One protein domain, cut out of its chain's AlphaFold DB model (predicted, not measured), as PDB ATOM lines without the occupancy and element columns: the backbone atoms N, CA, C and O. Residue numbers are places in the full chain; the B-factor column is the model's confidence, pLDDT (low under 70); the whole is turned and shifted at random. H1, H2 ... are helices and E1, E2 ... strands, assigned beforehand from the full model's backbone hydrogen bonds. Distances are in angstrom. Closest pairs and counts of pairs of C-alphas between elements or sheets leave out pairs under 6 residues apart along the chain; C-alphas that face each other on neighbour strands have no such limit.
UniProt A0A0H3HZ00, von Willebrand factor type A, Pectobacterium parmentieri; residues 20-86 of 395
ATOM      1  N   ARG A  20      23.794  39.228 -17.540       93.56
ATOM      2  CA  ARG A  20      24.102  38.267 -18.612       93.56
ATOM      3  C   ARG A  20      23.173  38.484 -19.797       93.56
ATOM      4  O   ARG A  20      21.988  38.741 -19.606       93.56
ATOM      5  N   LEU A  21      23.679  38.284 -21.012       92.69
ATOM      6  CA  LEU A  21      22.870  38.422 -22.226       92.69
ATOM      7  C   LEU A  21      21.613  37.533 -22.190       92.69
ATOM      8  O   LEU A  21      20.522  37.971 -22.547       92.69
ATOM      9  N   THR A  22      21.749  36.303 -21.692       92.56
ATOM     10  CA  THR A  22      20.647  35.334 -21.571       92.56
ATOM     11  C   THR A  22      19.559  35.755 -20.590       92.56
ATOM     12  O   THR A  22      18.416  35.316 -20.724       92.56
ATOM     13  N   ASP A  23      19.902  36.606 -19.624       94.12
ATOM     14  CA  ASP A  23      19.013  37.006 -18.534       94.12
ATOM     15  C   ASP A  23      18.233  38.285 -18.887       94.12
ATOM     16  O   ASP A  23      17.334  38.694 -18.151       94.12
ATOM     17  N   LEU A  24      18.543  38.908 -20.032       90.50
ATOM     18  CA  LEU A  24      17.878  40.119 -20.498       90.50
ATOM     19  C   LEU A  24      16.482  39.853 -21.091       90.50
ATOM     20  O   LEU A  24      16.256  38.828 -21.762       90.50
ATOM     21  N   PRO A  25      15.556  40.825 -20.950       91.06
ATOM     22  CA  PRO A  25      14.307  40.856 -21.704       91.06
ATOM     23  C   PRO A  25      14.557  40.753 -23.214       91.06
ATOM     24  O   PRO A  25      15.533  41.297 -23.728       91.06
ATOM     25  N   THR A  26      13.659  40.093 -23.950       84.94
ATOM     26  CA  THR A  26      13.848  39.781 -25.380       84.94
ATOM     27  C   THR A  26      14.197  41.005 -26.232       84.94
ATOM     28  O   THR A  26      15.075  40.925 -27.082       84.94
ATOM     29  N   SER A  27      13.550  42.150 -25.999       81.75
ATOM     30  CA  SER A  27      13.826  43.386 -26.743       81.75
ATOM     31  C   SER A  27      15.234  43.929 -26.502       81.75
ATOM     32  O   SER A  27      15.895  44.345 -27.445       81.75
ATOM     33  N   GLU A  28      15.695  43.924 -25.253       82.44
ATOM     34  CA  GLU A  28      17.025  44.419 -24.876       82.44
ATOM     35  C   GLU A  28      18.115  43.461 -25.351       82.44
ATOM     36  O   GLU A  28      19.132  43.894 -25.887       82.44
ATOM     37  N   ARG A  29      17.852  42.156 -25.252       89.56
ATOM     38  CA  ARG A  29      18.732  41.115 -25.776       89.56
ATOM     39  C   ARG A  29      18.943  41.251 -27.280       89.56
ATOM     40  O   ARG A  29      20.087  41.291 -27.711       89.56
ATOM     41  N   MET A  30      17.868  41.406 -28.057       84.19
ATOM     42  CA  MET A  30      17.971  41.591 -29.511       84.19
ATOM     43  C   MET A  30      18.787  42.837 -29.877       84.19
ATOM     44  O   MET A  30      19.586  42.793 -30.806       84.19
ATOM     45  N   ARG A  31      18.632  43.945 -29.134       83.31
ATOM     46  CA  ARG A  31      19.457  45.149 -29.345       83.31
ATOM     47  C   ARG A  31      20.929  44.890 -29.031       83.31
ATOM     48  O   ARG A  31      21.792  45.277 -29.816       83.31
ATOM     49  N   ALA A  32      21.218  44.226 -27.912       87.69
ATOM     50  CA  ALA A  32      22.583  43.891 -27.517       87.69
ATOM     51  C   ALA A  32      23.252  42.922 -28.511       87.69
ATOM     52  O   ALA A  32      24.417  43.111 -28.853       87.69
ATOM     53  N   GLU A  33      22.515  41.931 -29.022       91.38
ATOM     54  CA  GLU A  33      22.964  40.993 -30.060       91.38
ATOM     55  C   GLU A  33      23.232  41.697 -31.397       91.38
ATOM     56  O   GLU A  33      24.267  41.457 -32.028       91.38
ATOM     57  N   ALA A  34      22.347  42.608 -31.812       84.94
ATOM     58  CA  ALA A  34      22.540  43.408 -33.019       84.94
ATOM     59  C   ALA A  34      23.793  44.292 -32.910       84.94
ATOM     60  O   ALA A  34      24.636  44.289 -33.810       84.94
ATOM     61  N   LEU A  35      23.964  44.982 -31.776       87.56
ATOM     62  CA  LEU A  35      25.138  45.818 -31.518       87.56
ATOM     63  C   LEU A  35      26.433  44.993 -31.462       87.56
ATOM     64  O   LEU A  35      27.466  45.423 -31.982       87.56
ATOM     65  N   LEU A  36      26.395  43.804 -30.855       91.31
ATOM     66  CA  LEU A  36      27.533  42.885 -30.826       91.31
ATOM     67  C   LEU A  36      27.940  42.470 -32.246       91.31
ATOM     68  O   LEU A  36      29.111  42.600 -32.608       91.31
ATOM     69  N   THR A  37      26.963  42.058 -33.054       90.38
ATOM     70  CA  THR A  37      27.170  41.639 -34.448       90.38
ATOM     71  C   THR A  37      27.778  42.769 -35.277       90.38
ATOM     72  O   THR A  37      28.768  42.567 -35.985       90.38
ATOM     73  N   GLN A  38      27.244  43.986 -35.139       87.75
ATOM     74  CA  GLN A  38      27.769  45.176 -35.808       87.75
ATOM     75  C   GLN A  38      29.243  45.421 -35.452       87.75
ATOM     76  O   GLN A  38      30.077  45.618 -36.337       87.75
ATOM     77  N   LYS A  39      29.602  45.370 -34.163       88.69
ATOM     78  CA  LYS A  39      30.989  45.592 -33.722       88.69
ATOM     79  C   LYS A  39      31.943  44.505 -34.211       88.69
ATOM     80  O   LYS A  39      33.056  44.817 -34.632       88.69
ATOM     81  N   GLN A  40      31.526  43.242 -34.194       92.00
ATOM     82  CA  GLN A  40      32.336  42.135 -34.711       92.00
ATOM     83  C   GLN A  40      32.592  42.264 -36.213       92.00
ATOM     84  O   GLN A  40      33.695  41.954 -36.672       92.00
ATOM     85  N   HIS A  41      31.613  42.775 -36.965       90.56
ATOM     86  CA  HIS A  41      31.784  43.082 -38.381       90.56
ATOM     87  C   HIS A  41      32.893  44.122 -38.595       90.56
ATOM     88  O   HIS A  41      33.840  43.854 -39.332       90.56
ATOM     89  N   ILE A  42      32.856  45.238 -37.858       90.19
ATOM     90  CA  ILE A  42      33.889  46.292 -37.913       90.19
ATOM     91  C   ILE A  42      35.278  45.733 -37.562       90.19
ATOM     92  O   ILE A  42      36.265  46.020 -38.241       90.19
ATOM     93  N   ILE A  43      35.378  44.894 -36.525       92.31
ATOM     94  CA  ILE A  43      36.643  44.242 -36.142       92.31
ATOM     95  C   ILE A  43      37.150  43.332 -37.273       92.31
ATOM     96  O   ILE A  43      38.353  43.293 -37.546       92.31
ATOM     97  N   SER A  44      36.249  42.621 -37.952       92.25
ATOM     98  CA  SER A  44      36.585  41.776 -39.101       92.25
ATOM     99  C   SER A  44      37.104  42.595 -40.287       92.25
ATOM    100  O   SER A  44      38.115  42.226 -40.891       92.25
ATOM    101  N   GLU A  45      36.480  43.734 -40.594       92.25
ATOM    102  CA  GLU A  45      36.956  44.653 -41.634       92.25
ATOM    103  C   GLU A  45      38.327  45.243 -41.291       92.25
ATOM    104  O   GLU A  45      39.239  45.227 -42.125       92.25
ATOM    105  N   LEU A  46      38.514  45.685 -40.043       91.25
ATOM    106  CA  LEU A  46      39.796  46.188 -39.552       91.25
ATOM    107  C   LEU A  46      40.893  45.126 -39.678       91.25
ATOM    108  O   LEU A  46      41.977  45.423 -40.179       91.25
ATOM    109  N   LYS A  47      40.609  43.880 -39.283       92.62
ATOM    110  CA  LYS A  47      41.517  42.739 -39.467       92.62
ATOM    111  C   LYS A  47      41.904  42.574 -40.935       92.62
ATOM    112  O   LYS A  47      43.089  42.453 -41.230       92.62
ATOM    113  N   ASN A  48      40.935  42.592 -41.851       91.50
ATOM    114  CA  ASN A  48      41.195  42.415 -43.282       91.50
ATOM    115  C   ASN A  48      42.064  43.546 -43.851       91.50
ATOM    116  O   ASN A  48      42.949  43.288 -44.666       91.50
ATOM    117  N   LYS A  49      41.852  44.782 -43.391       91.00
ATOM    118  CA  LYS A  49      42.665  45.942 -43.773       91.00
ATOM    119  C   LYS A  49      44.090  45.846 -43.227       91.00
ATOM    120  O   LYS A  49      45.043  46.077 -43.963       91.00
ATOM    121  N   LEU A  50      44.243  45.469 -41.957       91.50
ATOM    122  CA  LEU A  50      45.551  45.335 -41.307       91.50
ATOM    123  C   LEU A  50      46.346  44.128 -41.813       91.50
ATOM    124  O   LEU A  50      47.567  44.205 -41.878       91.50
ATOM    125  N   ALA A  51      45.683  43.052 -42.239       88.12
ATOM    126  CA  ALA A  51      46.339  41.889 -42.839       88.12
ATOM    127  C   ALA A  51      47.081  42.218 -44.151       88.12
ATOM    128  O   ALA A  51      47.954  41.465 -44.576       88.12
ATOM    129  N   GLN A  52      46.753  43.342 -44.797       87.88
ATOM    130  CA  GLN A  52      47.445  43.822 -45.997       87.88
ATOM    131  C   GLN A  52      48.723  44.614 -45.667       87.88
ATOM    132  O   GLN A  52      49.570  44.803 -46.543       87.88
ATOM    133  N   ASP A  53      48.898  45.049 -44.415       85.88
ATOM    134  CA  ASP A  53      50.077  45.779 -43.953       85.88
ATOM    135  C   ASP A  53      51.083  44.829 -43.282       85.88
ATOM    136  O   ASP A  53      50.867  44.306 -42.190       85.88
ATOM    137  N   ARG A  54      52.250  44.649 -43.916       75.00
ATOM    138  CA  ARG A  54      53.333  43.771 -43.427       75.00
ATOM    139  C   ARG A  54      53.998  44.240 -42.124       75.00
ATOM    140  O   ARG A  54      54.921  43.580 -41.654       75.00
ATOM    141  N   ARG A  55      53.608  45.393 -41.572       85.56
ATOM    142  CA  ARG A  55      54.170  45.957 -40.332       85.56
ATOM    143  C   ARG A  55      53.397  45.550 -39.076       85.56
ATOM    144  O   ARG A  55      53.855  45.844 -37.973       85.56
ATOM    145  N   VAL A  56      52.237  44.912 -39.224       86.25
ATOM    146  CA  VAL A  56      51.364  44.541 -38.102       86.25
ATOM    147  C   VAL A  56      51.819  43.213 -37.494       86.25
ATOM    148  O   VAL A  56      52.129  42.267 -38.212       86.25
ATOM    149  N   SER A  57      51.865  43.142 -36.161       91.44
ATOM    150  CA  SER A  57      52.222  41.912 -35.443       91.44
ATOM    151  C   SER A  57      51.169  40.816 -35.647       91.44
ATOM    152  O   SER A  57      49.968  41.074 -35.539       91.44
ATOM    153  N   GLU A  58      51.623  39.578 -35.853       89.06
ATOM    154  CA  GLU A  58      50.780  38.371 -35.912       89.06
ATOM    155  C   GLU A  58      49.891  38.217 -34.667       89.06
ATOM    156  O   GLU A  58      48.737  37.803 -34.769       89.06
ATOM    157  N   ASP A  59      50.375  38.631 -33.492       89.25
ATOM    158  CA  ASP A  59      49.592  38.576 -32.252       89.25
ATOM    159  C   ASP A  59      48.362  39.492 -32.309       89.25
ATOM    160  O   ASP A  59      47.286  39.136 -31.827       89.25
ATOM    161  N   VAL A  60      48.492  40.657 -32.953       88.81
ATOM    162  CA  VAL A  60      47.382  41.599 -33.140       88.81
ATOM    163  C   VAL A  60      46.358  41.015 -34.109       88.81
ATOM    164  O   VAL A  60      45.163  41.031 -33.820       88.81
ATOM    165  N   LEU A  61      46.807  40.431 -35.225       90.19
ATOM    166  CA  LEU A  61      45.917  39.776 -36.190       90.19
ATOM    167  C   LEU A  61      45.194  38.570 -35.575       90.19
ATOM    168  O   LEU A  61      44.000  38.368 -35.823       90.19
ATOM    169  N   ARG A  62      45.873  37.808 -34.712       89.75
ATOM    170  CA  ARG A  62      45.272  36.710 -33.948       89.75
ATOM    171  C   ARG A  62      44.206  37.214 -32.976       89.75
ATOM    172  O   ARG A  62      43.112  36.655 -32.951       89.75
ATOM    173  N   MET A  63      44.486  38.276 -32.222       87.75
ATOM    174  CA  MET A  63      43.512  38.883 -31.306       87.75
ATOM    175  C   MET A  63      42.276  39.402 -32.043       87.75
ATOM    176  O   MET A  63      41.155  39.109 -31.634       87.75
ATOM    177  N   LEU A  64      42.460  40.103 -33.165       89.94
ATOM    178  CA  LEU A  64      41.349  40.581 -33.993       89.94
ATOM    179  C   LEU A  64      40.543  39.424 -34.591       89.94
ATOM    180  O   LEU A  64      39.322  39.501 -34.684       89.94
ATOM    181  N   THR A  65      41.210  38.327 -34.952       89.62
ATOM    182  CA  THR A  65      40.533  37.113 -35.423       89.62
ATOM    183  C   THR A  65      39.619  36.550 -34.345       89.62
ATOM    184  O   THR A  65      38.441  36.335 -34.622       89.62
ATOM    185  N   LEU A  66      40.125  36.370 -33.123       88.44
ATOM    186  CA  LEU A  66      39.329  35.878 -31.995       88.44
ATOM    187  C   LEU A  66      38.178  36.832 -31.651       88.44
ATOM    188  O   LEU A  66      37.057  36.382 -31.448       88.44
ATOM    189  N   ALA A  67      38.425  38.144 -31.658       87.12
ATOM    190  CA  ALA A  67      37.410  39.153 -31.355       87.12
ATOM    191  C   ALA A  67      36.328  39.292 -32.444       87.12
ATOM    192  O   ALA A  67      35.227  39.747 -32.152       87.12
ATOM    193  N   SER A  68      36.622  38.893 -33.687       89.62
ATOM    194  CA  SER A  68      35.655  38.890 -34.798       89.62
ATOM    195  C   SER A  68      34.749  37.654 -34.844       89.62
ATOM    196  O   SER A  68      33.814  37.618 -35.639       89.62
ATOM    197  N   GLN A  69      35.033  36.619 -34.047       88.00
ATOM    198  CA  GLN A  69      34.235  35.391 -34.012       88.00
ATOM    199  C   GLN A  69      33.043  35.530 -33.066       88.00
ATOM    200  O   GLN A  69      33.111  36.267 -32.085       88.00
ATOM    201  N   GLN A  70      31.973  34.777 -33.342       85.56
ATOM    202  CA  GLN A  70      30.807  34.713 -32.466       85.56
ATOM    203  C   GLN A  70      31.184  34.026 -31.141       85.56
ATOM    204  O   GLN A  70      31.557  32.849 -31.173       85.56
ATOM    205  N   PRO A  71      31.098  34.714 -29.990       87.00
ATOM    206  CA  PRO A  71      31.332  34.112 -28.687       87.00
ATOM    207  C   PRO A  71      30.110  33.295 -28.248       87.00
ATOM    208  O   PRO A  71      29.019  33.424 -28.803       87.00
ATOM    209  N   ALA A  72      30.280  32.459 -27.226       85.75
ATOM    210  CA  ALA A  72      29.151  31.774 -26.602       85.75
ATOM    211  C   ALA A  72      28.285  32.766 -25.807       85.75
ATOM    212  O   ALA A  72      28.830  33.598 -25.081       85.75
ATOM    213  N   ASP A  73      26.959  32.623 -25.843       86.12
ATOM    214  CA  ASP A  73      26.026  33.521 -25.140       86.12
ATOM    215  C   ASP A  73      26.335  33.662 -23.640       86.12
ATOM    216  O   ASP A  73      26.188  34.732 -23.054       86.12
ATOM    217  N   SER A  74      26.842  32.593 -23.018       85.69
ATOM    218  CA  SER A  74      27.244  32.562 -21.606       85.69
ATOM    219  C   SER A  74      28.455  33.437 -21.268       85.69
ATOM    220  O   SER A  74      28.702  33.705 -20.094       85.69
ATOM    221  N   SER A  75      29.225  33.847 -22.275       87.69
ATOM    222  CA  SER A  75      30.406  34.710 -22.143       87.69
ATOM    223  C   SER A  75      30.110  36.182 -22.444       87.69
ATOM    224  O   SER A  75      31.027  37.005 -22.458       87.69
ATOM    225  N   ILE A  76      28.836  36.516 -22.684       91.44
ATOM    226  CA  ILE A  76      28.396  37.862 -23.032       91.44
ATOM    227  C   ILE A  76      27.637  38.468 -21.852       91.44
ATOM    228  O   ILE A  76      26.634  37.936 -21.367       91.44
ATOM    229  N   TRP A  77      28.110  39.632 -21.430       92.88
ATOM    230  CA  TRP A  77      27.479  40.475 -20.424       92.88
ATOM    231  C   TRP A  77      27.074  41.802 -21.051       92.88
ATOM    232  O   TRP A  77      27.692  42.248 -22.010       92.88
ATOM    233  N   VAL A  78      26.055  42.453 -20.509       92.62
ATOM    234  CA  VAL A  78      25.625  43.788 -20.917       92.62
ATOM    235  C   VAL A  78      25.799  44.737 -19.740       92.62
ATOM    236  O   VAL A  78      25.333  44.459 -18.634       92.62
ATOM    237  N   ILE A  79      26.507  45.842 -19.980       89.94
ATOM    238  CA  ILE A  79      26.782  46.895 -18.996       89.94
ATOM    239  C   ILE A  79      26.423  48.228 -19.639       89.94
ATOM    240  O   ILE A  79      27.080  48.634 -20.594       89.94
ATOM    241  N   GLY A  80      25.380  48.897 -19.141       78.19
ATOM    242  CA  GLY A  80      24.940  50.183 -19.702       78.19
ATOM    243  C   GLY A  80      24.679  50.103 -21.212       78.19
ATOM    244  O   GLY A  80      25.248  50.880 -21.971       78.19
ATOM    245  N   ASP A  81      23.901  49.100 -21.637       80.31
ATOM    246  CA  ASP A  81      23.551  48.797 -23.038       80.31
ATOM    247  C   ASP A  81      24.717  48.394 -23.962       80.31
ATOM    248  O   ASP A  81      24.536  48.214 -25.166       80.31
ATOM    249  N   GLN A  82      25.923  48.192 -23.423       85.19
ATOM    250  CA  GLN A  82      27.082  47.730 -24.189       85.19
ATOM    251  C   GLN A  82      27.332  46.232 -23.963       85.19
ATOM    252  O   GLN A  82      27.522  45.827 -22.812       85.19
ATOM    253  N   PRO A  83      27.398  45.403 -25.025       91.94
ATOM    254  CA  PRO A  83      27.818  44.014 -24.904       91.94
ATOM    255  C   PRO A  83      29.327  43.935 -24.633       91.94
ATOM    256  O   PRO A  83      30.141  44.556 -25.322       91.94
ATOM    257  N   VAL A  84      29.697  43.147 -23.629       90.75
ATOM    258  CA  VAL A  84      31.060  42.893 -23.164       90.75
ATOM    259  C   VAL A  84      31.318  41.394 -23.244       90.75
ATOM    260  O   VAL A  84      30.630  40.597 -22.607       90.75
ATOM    261  N   ILE A  85      32.325  41.020 -24.031       90.31
ATOM    262  CA  ILE A  85      32.793  39.639 -24.155       90.31
ATOM    263  C   ILE A  85      33.828  39.402 -23.056       90.31
ATOM    264  O   ILE A  85      34.878  40.044 -23.049       90.31
ATOM    265  N   THR A  86      33.550  38.486 -22.132       86.81
ATOM    266  CA  THR A  86      34.485  38.159 -21.041       86.81
ATOM    267  C   THR A  86      35.434  37.021 -21.400       86.81
ATOM    268  O   THR A  86      36.497  36.904 -20.794       86.81
TER     269      THR A  86
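What this domain is: This is residues 20 to 86 of the 395 residues of the protein "von Willebrand factor type A" of Pectobacterium parmentieri (UniProt A0A0H3HZ00). One long helix, H1, makes the length of a rod; H2 folds back on its residues 40 to 50, and a small strand hairpin, E1 and E2, packs on residues 28 to 39, mainly through E2. Residues 52 to 59 stick out. The printed part has 67 residues, with two named helices, then two antiparallel strands: mostly helix. It is loose, with radius of gyration of the C-alphas 13.8 A and spans of 45 by 18 by 17 A.

Where its parts are: H1, residues 26 to 50, begins at C-alpha (13.848, 39.781, -25.380) and is 35.9 A long. H2, residues 58 to 67, is 14.1 A long. E1 is residues 76 to 79; E2, residues 82 to 85, ends at C-alpha (32.793, 39.639, -24.155).

How they stand to each other: H1 and H2, a helical hairpin, touch through residues 40 to 50 of H1 alone, closest at the C-alphas of Lys 47 and Leu 64, 5.9 A. Their tilt is shallow, 21 degrees, opposite ways. The closest C-alphas of H1 and E2 are Ala 32 and Pro 83, 5.9 A. In the hairpin E1 and E2, N 84 and O 77 are within hydrogen-bond range at 2.7 A. H2 and E2 are apart. In H1 and H2 every O i to N i+4 pair is within hydrogen-bond range.

The domain as a whole: The C-alphas farthest apart, Pro 25 and Arg 54, are 44.8 A apart. The printed part has no cut, no link is long, and no printed residue is under 70 in pLDDT.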